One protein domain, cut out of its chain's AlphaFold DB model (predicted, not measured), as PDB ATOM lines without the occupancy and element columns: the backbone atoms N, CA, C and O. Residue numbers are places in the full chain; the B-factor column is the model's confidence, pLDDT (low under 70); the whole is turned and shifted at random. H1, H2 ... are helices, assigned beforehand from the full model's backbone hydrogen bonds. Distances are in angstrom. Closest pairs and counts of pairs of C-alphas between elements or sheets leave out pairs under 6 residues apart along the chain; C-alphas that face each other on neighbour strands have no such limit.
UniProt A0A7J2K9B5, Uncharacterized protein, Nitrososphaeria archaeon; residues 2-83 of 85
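This is residues 2 to 83 of the 85 residues of an uncharacterized protein of Nitrososphaeria archaeon (UniProt A0A7J2K9B5). Helix H4 is the core, with H2 alongside running the same way, H3 and H5 on opposite sides of H4, and H1 by its first residues. The printed part has 82 residues with five named helices, H1 to H5 in order; it is all helix. It is compact: radius of gyration of the C-alphas 11.8 A, spans 32 by 29 by 20 A.

H1, residues 3 to 10, begins at C-alpha 3 (22.002, -10.471, -10.190). H2 is residues 15 to 30, 22.4 A; H3, 40 to 52, 18.4 A; H4, 58 to 71, 20.2 A. H5, 73 to 83, ends at C-alpha 83 (11.931, -19.472, -13.194).

H4, the hub, touches H2 residues 22 to 29 alone, at a shallow tilt of 25 degrees; closest C-alphas Ile 29 and Ala 68, 5.4 A. H3 and H4 form a hairpin; closest C-alphas Lys 49 and Gly 60, 6.6 A. H1 only just touches H4 residues 58 to 62 alone, with 3 C-alpha pairs within 8 A; closest Ser 7 and Leu 58, 7.5 A. H3 and H5 are apart. Every helix has each O i to N i+4 pair within hydrogen-bond range.

The C-alphas farthest apart, Glu 12 and Asp 36, are 32.5 A apart. The printed part has no cut, no link is long, and no printed residue is under 70 in pLDDT.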
ATOM      1  N   ASP A   2      18.659  -7.827 -11.899       82.94
ATOM      2  CA  ASP A   2      19.258  -7.794 -10.547       82.94
ATOM      3  C   ASP A   2      19.904  -9.154 -10.210       82.94
ATOM      4  O   ASP A   2      19.227 -10.109  -9.816       82.94
ATOM      5  N   LEU A   3      21.222  -9.246 -10.403       80.44
ATOM      6  CA  LEU A   3      22.002 -10.471 -10.190       80.44
ATOM      7  C   LEU A   3      22.114 -10.877  -8.712       80.44
ATOM      8  O   LEU A   3      22.288 -12.065  -8.417       80.44
ATOM      9  N   GLU A   4      22.003  -9.930  -7.775       85.75
ATOM     10  CA  GLU A   4      22.010 -10.253  -6.346       85.75
ATOM     11  C   GLU A   4      20.727 -10.975  -5.955       85.75
ATOM     12  O   GLU A   4      20.781 -12.007  -5.281       85.75
ATOM     13  N   ARG A   5      19.577 -10.479  -6.425       87.69
ATOM     14  CA  ARG A   5      18.282 -11.132  -6.209       87.69
ATOM     15  C   ARG A   5      18.269 -12.549  -6.780       87.69
ATOM     16  O   ARG A   5      17.851 -13.472  -6.087       87.69
ATOM     17  N   VAL A   6      18.767 -12.730  -8.005       88.75
ATOM     18  CA  VAL A   6      18.861 -14.052  -8.654       88.75
ATOM     19  C   VAL A   6      19.776 -14.992  -7.862       88.75
ATOM     20  O   VAL A   6      19.406 -16.133  -7.598       88.75
ATOM     21  N   SER A   7      20.933 -14.502  -7.404       89.12
ATOM     22  CA  SER A   7      21.867 -15.299  -6.595       89.12
ATOM     23  C   SER A   7      21.263 -15.736  -5.257       89.12
ATOM     24  O   SER A   7      21.498 -16.862  -4.825       89.12
ATOM     25  N   ARG A   8      20.486 -14.868  -4.592       90.12
ATOM     26  CA  ARG A   8      19.799 -15.217  -3.336       90.12
ATOM     27  C   ARG A   8      18.747 -16.297  -3.558       90.12
ATOM     28  O   ARG A   8      18.790 -17.307  -2.869       90.12
ATOM     29  N   ARG A   9      17.886 -16.132  -4.567       90.19
ATOM     30  CA  ARG A   9      16.859 -17.134  -4.901       90.19
ATOM     31  C   ARG A   9      17.463 -18.479  -5.281       90.19
ATOM     32  O   ARG A   9      16.996 -19.507  -4.810       90.19
ATOM     33  N   TYR A  10      18.553 -18.482  -6.046       91.56
ATOM     34  CA  TYR A  10      19.293 -19.705  -6.355       91.56
ATOM     35  C   TYR A  10      19.712 -20.471  -5.085       91.56
ATOM     36  O   TYR A  10      19.596 -21.693  -5.033       91.56
ATOM     37  N   LEU A  11      20.142 -19.771  -4.030       91.75
ATOM     38  CA  LEU A  11      20.515 -20.385  -2.749       91.75
ATOM     39  C   LEU A  11      19.320 -20.881  -1.915       91.75
ATOM     40  O   LEU A  11      19.527 -21.586  -0.929       91.75
ATOM     41  N   GLU A  12      18.089 -20.561  -2.299       93.31
ATOM     42  CA  GLU A  12      16.866 -21.064  -1.660       93.31
ATOM     43  C   GLU A  12      16.317 -22.313  -2.369       93.31
ATOM     44  O   GLU A  12      15.562 -23.076  -1.770       93.31
ATOM     45  N   LEU A  13      16.736 -22.557  -3.616       92.44
ATOM     46  CA  LEU A  13      16.347 -23.729  -4.401       92.44
ATOM     47  C   LEU A  13      16.918 -25.037  -3.834       92.44
ATOM     48  O   LEU A  13      17.994 -25.050  -3.217       92.44
ATOM     49  N   SER A  14      16.219 -26.142  -4.113       94.50
ATOM     50  CA  SER A  14      16.720 -27.496  -3.874       94.50
ATOM     51  C   SER A  14      17.941 -27.795  -4.755       94.50
ATOM     52  O   SER A  14      18.190 -27.114  -5.747       94.50
ATOM     53  N   GLU A  15      18.732 -28.815  -4.411       92.75
ATOM     54  CA  GLU A  15      19.887 -29.188  -5.242       92.75
ATOM     55  C   GLU A  15      19.467 -29.590  -6.666       92.75
ATOM     56  O   GLU A  15      20.137 -29.217  -7.627       92.75
ATOM     57  N   GLU A  16      18.348 -30.305  -6.803       94.62
ATOM     58  CA  GLU A  16      17.798 -30.714  -8.098       94.62
ATOM     59  C   GLU A  16      17.394 -29.497  -8.940       94.62
ATOM     60  O   GLU A  16      17.844 -29.360 -10.077       94.62
ATOM     61  N   ASP A  17      16.658 -28.552  -8.348       94.75
ATOM     62  CA  ASP A  17      16.234 -27.326  -9.035       94.75
ATOM     63  C   ASP A  17      17.429 -26.444  -9.425       94.75
ATOM     64  O   ASP A  17      17.451 -25.858 -10.507       94.75
ATOM     65  N   ARG A  18      18.469 -26.373  -8.581       94.44
ATOM     66  CA  ARG A  18      19.711 -25.653  -8.912       94.44
ATOM     67  C   ARG A  18      20.427 -26.261 -10.103       94.44
ATOM     68  O   ARG A  18      20.952 -25.515 -10.928       94.44
ATOM     69  N   ARG A  19      20.501 -27.594 -10.168       94.56
ATOM     70  CA  ARG A  19      21.140 -28.295 -11.288       94.56
ATOM     71  C   ARG A  19      20.374 -28.048 -12.575       94.56
ATOM     72  O   ARG A  19      20.995 -27.646 -13.551       94.56
ATOM     73  N   LYS A  20      19.049 -28.191 -12.531       95.44
ATOM     74  CA  LYS A  20      18.178 -27.920 -13.674       95.44
ATOM     75  C   LYS A  20      18.344 -26.485 -14.179       95.44
ATOM     76  O   LYS A  20      18.633 -26.285 -15.348       95.44
ATOM     77  N   LEU A  21      18.289 -25.498 -13.284       95.81
ATOM     78  CA  LEU A  21      18.495 -24.097 -13.653       95.81
ATOM     79  C   LEU A  21      19.851 -23.866 -14.339       95.81
ATOM     80  O   LEU A  21      19.949 -23.112 -15.302       95.81
ATOM     81  N   ILE A  22      20.914 -24.490 -13.829       95.88
ATOM     82  CA  ILE A  22      22.256 -24.390 -14.413       95.88
ATOM     83  C   ILE A  22      22.302 -25.005 -15.812       95.88
ATOM     84  O   ILE A  22      22.915 -24.422 -16.703       95.88
ATOM     85  N   GLU A  23      21.654 -26.151 -16.007       95.75
ATOM     86  CA  GLU A  23      21.552 -26.822 -17.304       95.75
ATOM     87  C   GLU A  23      20.758 -25.984 -18.311       95.75
ATOM     88  O   GLU A  23      21.226 -25.789 -19.431       95.75
ATOM     89  N   ASP A  24      19.643 -25.388 -17.889       96.75
ATOM     90  CA  ASP A  24      18.818 -24.522 -18.732       96.75
ATOM     91  C   ASP A  24      19.578 -23.242 -19.147       96.75
ATOM     92  O   ASP A  24      19.558 -22.834 -20.312       96.75
ATOM     93  N   VAL A  25      20.332 -22.614 -18.230       96.69
ATOM     94  CA  VAL A  25      21.195 -21.463 -18.576       96.69
ATOM     95  C   VAL A  25      22.334 -21.885 -19.506       96.69
ATOM     96  O   VAL A  25      22.689 -21.147 -20.430       96.69
ATOM     97  N   LEU A  26      22.911 -23.068 -19.298       95.75
ATOM     98  CA  LEU A  26      23.929 -23.605 -20.194       95.75
ATOM     99  C   LEU A  26      23.357 -23.848 -21.600       95.75
ATOM    100  O   LEU A  26      24.021 -23.529 -22.585       95.75
ATOM    101  N   GLU A  27      22.118 -24.330 -21.716       96.75
ATOM    102  CA  GLU A  27      21.431 -24.484 -23.000       96.75
ATOM    103  C   GLU A  27      21.220 -23.136 -23.705       96.75
ATOM    104  O   GLU A  27      21.421 -23.043 -24.920       96.75
ATOM    105  N   ILE A  28      20.891 -22.065 -22.972       96.69
ATOM    106  CA  ILE A  28      20.807 -20.705 -23.540       96.69
ATOM    107  C   ILE A  28      22.126 -20.318 -24.217       96.69
ATOM    108  O   ILE A  28      22.102 -19.810 -25.336       96.69
ATOM    109  N   ILE A  29      23.257 -20.595 -23.566       96.56
ATOM    110  CA  ILE A  29      24.590 -20.289 -24.097       96.56
ATOM    111  C   ILE A  29      24.898 -21.151 -25.325       96.56
ATOM    112  O   ILE A  29      25.255 -20.626 -26.376       96.56
ATOM    113  N   LEU A  30      24.741 -22.473 -25.209       94.56
ATOM    114  CA  LEU A  30      25.113 -23.428 -26.260       94.56
ATOM    115  C   LEU A  30      24.232 -23.325 -27.511       94.56
ATOM    116  O   LEU A  30      24.685 -23.658 -28.605       94.56
ATOM    117  N   SER A  31      22.985 -22.873 -27.359       95.56
ATOM    118  CA  SER A  31      22.057 -22.644 -28.474       95.56
ATOM    119  C   SER A  31      22.160 -21.243 -29.083       95.56
ATOM    120  O   SER A  31      21.466 -20.963 -30.064       95.56
ATOM    121  N   SER A  32      22.991 -20.358 -28.524       95.88
ATOM    122  CA  SER A  32      23.096 -18.986 -29.009       95.88
ATOM    123  C   SER A  32      23.864 -18.909 -30.332       95.88
ATOM    124  O   SER A  32      24.999 -19.389 -30.410       95.88
ATOM    125  N   PRO A  33      23.327 -18.225 -31.358       95.19
ATOM    126  CA  PRO A  33      24.104 -17.861 -32.540       95.19
ATOM    127  C   PRO A  33      25.203 -16.827 -32.247       95.19
ATOM    128  O   PRO A  33      26.058 -16.631 -33.101       95.19
ATOM    129  N   ASN A  34      25.182 -16.189 -31.071       95.88
ATOM    130  CA  ASN A  34      26.128 -15.157 -30.643       95.88
ATOM    131  C   ASN A  34      27.145 -15.690 -29.614       95.88
ATOM    132  O   ASN A  34      27.700 -14.920 -28.827       95.88
ATOM    133  N   ALA A  35      27.341 -17.011 -29.533       93.50
ATOM    134  CA  ALA A  35      28.264 -17.617 -28.570       93.50
ATOM    135  C   ALA A  35      29.720 -17.135 -28.752       93.50
ATOM    136  O   ALA A  35      30.502 -17.174 -27.807       93.50
ATOM    137  N   ASP A  36      30.066 -16.628 -29.938       94.88
ATOM    138  CA  ASP A  36      31.337 -15.972 -30.259       94.88
ATOM    139  C   ASP A  36      31.558 -14.642 -29.516       94.88
ATOM    140  O   ASP A  36      32.694 -14.182 -29.412       94.88
ATOM    141  N   LEU A  37      30.505 -14.040 -28.951       96.19
ATOM    142  CA  LEU A  37      30.617 -12.861 -28.085       96.19
ATOM    143  C   LEU A  37      31.126 -13.195 -26.675       96.19
ATOM    144  O   LEU A  37      31.480 -12.288 -25.917       96.19
ATOM    145  N   ILE A  38      31.158 -14.474 -26.295       96.69
ATOM    146  CA  ILE A  38      31.722 -14.913 -25.016       96.69
ATOM    147  C   ILE A  38      33.242 -14.877 -25.137       96.69
ATOM    148  O   ILE A  38      33.818 -15.498 -26.027       96.69
ATOM    149  N   SER A  39      33.910 -14.173 -24.222       96.31
ATOM    150  CA  SER A  39      35.370 -14.118 -24.236       96.31
ATOM    151  C   SER A  39      35.981 -15.508 -24.033       96.31
ATOM    152  O   SER A  39      35.474 -16.318 -23.248       96.31
ATOM    153  N   ASP A  40      37.119 -15.761 -24.685       96.12
ATOM    154  CA  ASP A  40      37.855 -17.020 -24.535       96.12
ATOM    155  C   ASP A  40      38.109 -17.345 -23.058       96.12
ATOM    156  O   ASP A  40      37.939 -18.484 -22.632       96.12
ATOM    157  N   GLU A  41      38.465 -16.343 -22.247       96.81
ATOM    158  CA  GLU A  41      38.685 -16.504 -20.807       96.81
ATOM    159  C   GLU A  41      37.454 -17.078 -20.089       96.81
ATOM    160  O   GLU A  41      37.576 -18.039 -19.321       96.81
ATOM    161  N   ILE A  42      36.264 -16.530 -20.348       96.31
ATOM    162  CA  ILE A  42      35.013 -17.017 -19.755       96.31
ATOM    163  C   ILE A  42      34.724 -18.440 -20.244       96.31
ATOM    164  O   ILE A  42      34.444 -19.320 -19.424       96.31
ATOM    165  N   GLY A  43      34.875 -18.701 -21.547       94.88
ATOM    166  CA  GLY A  43      34.704 -20.035 -22.128       94.88
ATOM    167  C   GLY A  43      35.626 -21.084 -21.491       94.88
ATOM    168  O   GLY A  43      35.175 -22.162 -21.085       94.88
ATOM    169  N   TRP A  44      36.907 -20.750 -21.302       96.62
ATOM    170  CA  TRP A  44      37.884 -21.604 -20.619       96.62
ATOM    171  C   TRP A  44      37.499 -21.876 -19.165       96.62
ATOM    172  O   TRP A  44      37.580 -23.024 -18.713       96.62
ATOM    173  N   ARG A  45      37.050 -20.854 -18.428       97.56
ATOM    174  CA  ARG A  45      36.616 -21.002 -17.030       97.56
ATOM    175  C   ARG A  45      35.382 -21.902 -16.913       97.56
ATOM    176  O   ARG A  45      35.360 -22.754 -16.021       97.56
ATOM    177  N   ILE A  46      34.409 -21.783 -17.824       95.62
ATOM    178  CA  ILE A  46      33.223 -22.658 -17.868       95.62
ATOM    179  C   ILE A  46      33.656 -24.102 -18.121       95.62
ATOM    180  O   ILE A  46      33.308 -24.994 -17.347       95.62
ATOM    181  N   SER A  47      34.487 -24.329 -19.144       94.44
ATOM    182  CA  SER A  47      35.011 -25.662 -19.470       94.44
ATOM    183  C   SER A  47      35.785 -26.284 -18.300       94.44
ATOM    184  O   SER A  47      35.642 -27.474 -18.004       94.44
ATOM    185  N   SER A  48      36.588 -25.485 -17.591       96.62
ATOM    186  CA  SER A  48      37.316 -25.935 -16.403       96.62
ATOM    187  C   SER A  48      36.375 -26.361 -15.275       96.62
ATOM    188  O   SER A  48      36.541 -27.460 -14.750       96.62
ATOM    189  N   LYS A  49      35.382 -25.531 -14.927       95.81
ATOM    190  CA  LYS A  49      34.416 -25.835 -13.857       95.81
ATOM    191  C   LYS A  49      33.502 -27.010 -14.204       95.81
ATOM    192  O   LYS A  49      33.174 -27.801 -13.326       95.81
ATOM    193  N   PHE A  50      33.123 -27.166 -15.471       93.62
ATOM    194  CA  PHE A  50      32.368 -28.338 -15.920       93.62
ATOM    195  C   PHE A  50      33.153 -29.630 -15.669       93.62
ATOM    196  O   PHE A  50      32.634 -30.565 -15.067       93.62
ATOM    197  N   ARG A  51      34.439 -29.658 -16.047       93.25
ATOM    198  CA  ARG A  51      35.303 -30.835 -15.852       93.25
ATOM    199  C   ARG A  51      35.578 -31.166 -14.385       93.25
ATOM    200  O   ARG A  51      35.778 -32.338 -14.083       93.25
ATOM    201  N   SER A  52      35.608 -30.174 -13.496       94.38
ATOM    202  CA  SER A  52      35.794 -30.410 -12.058       94.38
ATOM    203  C   SER A  52      34.498 -30.750 -11.313       94.38
ATOM    204  O   SER A  52      34.563 -31.143 -10.154       94.38
ATOM    205  N   GLY A  53      33.330 -30.614 -11.955       90.69
ATOM    206  CA  GLY A  53      32.020 -30.747 -11.307       90.69
ATOM    207  C   GLY A  53      31.570 -29.494 -10.543       90.69
ATOM    208  O   GLY A  53      30.448 -29.444 -10.046       90.69
ATOM    209  N   ASP A  54      32.396 -28.446 -10.508       93.56
ATOM    210  CA  ASP A  54      32.117 -27.190  -9.804       93.56
ATOM    211  C   ASP A  54      31.184 -26.253 -10.575       93.56
ATOM    212  O   ASP A  54      30.854 -25.172 -10.087       93.56
ATOM    213  N   LEU A  55      30.759 -26.624 -11.786       93.06
ATOM    214  CA  LEU A  55      29.797 -25.819 -12.535       93.06
ATOM    215  C   LEU A  55      28.475 -25.672 -11.772       93.06
ATOM    216  O   LEU A  55      27.835 -24.631 -11.865       93.06
ATOM    217  N   TYR A  56      28.115 -26.679 -10.973       91.88
ATOM    218  CA  TYR A  56      26.846 -26.758 -10.254       91.88
ATOM    219  C   TYR A  56      26.796 -25.970  -8.936       91.88
ATOM    220  O   TYR A  56      25.797 -26.032  -8.223       91.88
ATOM    221  N   ASN A  57      27.858 -25.237  -8.590       92.50
ATOM    222  CA  ASN A  57      27.879 -24.367  -7.415       92.50
ATOM    223  C   ASN A  57      27.560 -22.905  -7.776       92.50
ATOM    224  O   ASN A  57      27.444 -22.537  -8.945       92.50
ATOM    225  N   LEU A  58      27.449 -22.041  -6.760       93.38
ATOM    226  CA  LEU A  58      27.111 -20.625  -6.951       93.38
ATOM    227  C   LEU A  58      28.102 -19.885  -7.865       93.38
ATOM    228  O   LEU A  58      27.698 -19.000  -8.615       93.38
ATOM    229  N   GLU A  59      29.395 -20.205  -7.803       93.44
ATOM    230  CA  GLU A  59      30.378 -19.564  -8.680       93.44
ATOM    231  C   GLU A  59      30.229 -20.012 -10.131       93.44
ATOM    232  O   GLU A  59      30.352 -19.189 -11.035       93.44
ATOM    233  N   GLY A  60      29.979 -21.305 -10.356       95.44
ATOM    234  CA  GLY A  60      29.678 -21.838 -11.680       95.44
ATOM    235  C   GLY A  60      28.417 -21.201 -12.258       95.44
ATOM    236  O   GLY A  60      28.448 -20.708 -13.383       95.44
ATOM    237  N   PHE A  61      27.363 -21.077 -11.451       95.38
ATOM    238  CA  PHE A  61      26.141 -20.382 -11.844       95.38
ATOM    239  C   PHE A  61      26.391 -18.914 -12.219       95.38
ATOM    240  O   PHE A  61      25.993 -18.482 -13.296       95.38
ATOM    241  N   LYS A  62      27.112 -18.148 -11.387       95.44
ATOM    242  CA  LYS A  62      27.458 -16.747 -11.697       95.44
ATOM    243  C   LYS A  62      28.244 -16.609 -12.999       95.44
ATOM    244  O   LYS A  62      27.989 -15.683 -13.762       95.44
ATOM    245  N   LEU A  63      29.166 -17.534 -13.254       96.50
ATOM    246  CA  LEU A  63      29.946 -17.555 -14.487       96.50
ATOM    247  C   LEU A  63      29.066 -17.816 -15.720       96.50
ATOM    248  O   LEU A  63      29.256 -17.184 -16.756       96.50
ATOM    249  N   LEU A  64      28.078 -18.706 -15.603       96.88
ATOM    250  CA  LEU A  64      27.103 -18.938 -16.669       96.88
ATOM    251  C   LEU A  64      26.205 -17.718 -16.896       96.88
ATOM    252  O   LEU A  64      25.949 -17.367 -18.042       96.88
ATOM    253  N   LEU A  65      25.781 -17.023 -15.837       96.31
ATOM    254  CA  LEU A  65      25.020 -15.779 -15.982       96.31
ATOM    255  C   LEU A  65      25.821 -14.702 -16.722       96.31
ATOM    256  O   LEU A  65      25.252 -13.994 -17.549       96.31
ATOM    257  N   GLU A  66      27.122 -14.585 -16.457       95.94
ATOM    258  CA  GLU A  66      28.016 -13.655 -17.156       95.94
ATOM    259  C   GLU A  66      28.122 -13.992 -18.654       95.94
ATOM    260  O   GLU A  66      27.932 -13.121 -19.508       95.94
ATOM    261  N   ALA A  67      28.334 -15.269 -18.984       97.12
ATOM    262  CA  ALA A  67      28.382 -15.737 -20.368       97.12
ATOM    263  C   ALA A  67      27.048 -15.534 -21.102       97.12
ATOM    264  O   ALA A  67      27.017 -14.922 -22.169       97.12
ATOM    265  N   ALA A  68      25.939 -15.969 -20.503       96.75
ATOM    266  CA  ALA A  68      24.602 -15.819 -21.073       96.75
ATOM    267  C   ALA A  68      24.206 -14.342 -21.229       96.75
ATOM    268  O   ALA A  68      23.573 -13.979 -22.215       96.75
ATOM    269  N   SER A  69      24.625 -13.467 -20.307       95.62
ATOM    270  CA  SER A  69      24.408 -12.017 -20.431       95.62
ATOM    271  C   SER A  69      25.192 -11.401 -21.591       95.62
ATOM    272  O   SER A  69      24.790 -10.359 -22.103       95.62
ATOM    273  N   SER A  70      26.298 -12.027 -22.002       95.94
ATOM    274  CA  SER A  70      27.137 -11.552 -23.105       95.94
ATOM    275  C   SER A  70      26.568 -11.948 -24.471       95.94
ATOM    276  O   SER A  70      26.571 -11.128 -25.386       95.94
ATOM    277  N   CYS A  71      26.048 -13.173 -24.615       96.56
ATOM    278  CA  CYS A  71      25.549 -13.682 -25.900       96.56
ATOM    279  C   CYS A  71      24.023 -13.567 -26.081       96.56
ATOM    280  O   CYS A  71      23.546 -13.365 -27.196       96.56
ATOM    281  N   GLU A  72      23.240 -13.683 -25.004       96.62
ATOM    282  CA  GLU A  72      21.770 -13.773 -25.031       96.62
ATOM    283  C   GLU A  72      21.091 -13.010 -23.871       96.62
ATOM    284  O   GLU A  72      20.265 -13.577 -23.143       96.62
ATOM    285  N   PRO A  73      21.366 -11.706 -23.674       95.25
ATOM    286  CA  PRO A  73      20.877 -10.969 -22.506       95.25
ATOM    287  C   PRO A  73      19.345 -10.964 -22.383       95.25
ATOM    288  O   PRO A  73      18.812 -11.126 -21.287       95.25
ATOM    289  N   MET A  74      18.619 -10.824 -23.500       95.06
ATOM    290  CA  MET A  74      17.149 -10.781 -23.475       95.06
ATOM    291  C   MET A  74      16.514 -12.149 -23.198       95.06
ATOM    292  O   MET A  74      15.483 -12.217 -22.529       95.06
ATOM    293  N   LYS A  75      17.100 -13.236 -23.720       95.44
ATOM    294  CA  LYS A  75      16.608 -14.601 -23.481       95.44
ATOM    295  C   LYS A  75      16.863 -15.002 -22.030       95.44
ATOM    296  O   LYS A  75      15.962 -15.536 -21.392       95.44
ATOM    297  N   LEU A  76      18.044 -14.666 -21.503       96.06
ATOM    298  CA  LEU A  76      18.391 -14.880 -20.101       96.06
ATOM    299  C   LEU A  76      17.450 -14.126 -19.154       96.06
ATOM    300  O   LEU A  76      16.951 -14.718 -18.203       96.06
ATOM    301  N   GLU A  77      17.198 -12.836 -19.404       94.69
ATOM    302  CA  GLU A  77      16.340 -12.030 -18.526       94.69
ATOM    303  C   GLU A  77      14.920 -12.601 -18.450       94.69
ATOM    304  O   GLU A  77      14.412 -12.809 -17.351       94.69
ATOM    305  N   ARG A  78      14.321 -12.954 -19.596       94.69
ATOM    306  CA  ARG A  78      12.991 -13.585 -19.640       94.69
ATOM    307  C   ARG A  78      12.955 -14.925 -18.914       94.69
ATOM    308  O   ARG A  78      12.059 -15.147 -18.108       94.69
ATOM    309  N   PHE A  79      13.940 -15.783 -19.172       95.25
ATOM    310  CA  PHE A  79      14.054 -17.085 -18.518       95.25
ATOM    311  C   PHE A  79      14.103 -16.943 -16.991       95.25
ATOM    312  O   PHE A  79      13.334 -17.574 -16.272       95.25
ATOM    313  N   LEU A  80      14.955 -16.050 -16.481       93.75
ATOM    314  CA  LEU A  80      15.071 -15.833 -15.042       93.75
ATOM    315  C   LEU A  80      13.816 -15.188 -14.449       93.75
ATOM    316  O   LEU A  80      13.480 -15.483 -13.311       93.75
ATOM    317  N   GLU A  81      13.105 -14.325 -15.171       91.56
ATOM    318  CA  GLU A  81      11.818 -13.792 -14.703       91.56
ATOM    319  C   GLU A  81      10.720 -14.857 -14.592       91.56
ATOM    320  O   GLU A  81       9.789 -14.686 -13.804       91.56
ATOM    321  N   GLU A  82      10.797 -15.928 -15.377       91.31
ATOM    322  CA  GLU A  82       9.848 -17.041 -15.339       91.31
ATOM    323  C   GLU A  82      10.202 -18.038 -14.232       91.31
ATOM    324  O   GLU A  82       9.355 -18.329 -13.388       91.31
ATOM    325  N   GLU A  83      11.460 -18.479 -14.171       87.56
ATOM    326  CA  GLU A  83      11.931 -19.472 -13.194       87.56
ATOM    327  C   GLU A  83      12.112 -18.888 -11.781       87.56
ATOM    328  O   GLU A  83      12.014 -19.594 -10.778       87.56
TER     329      GLU A  83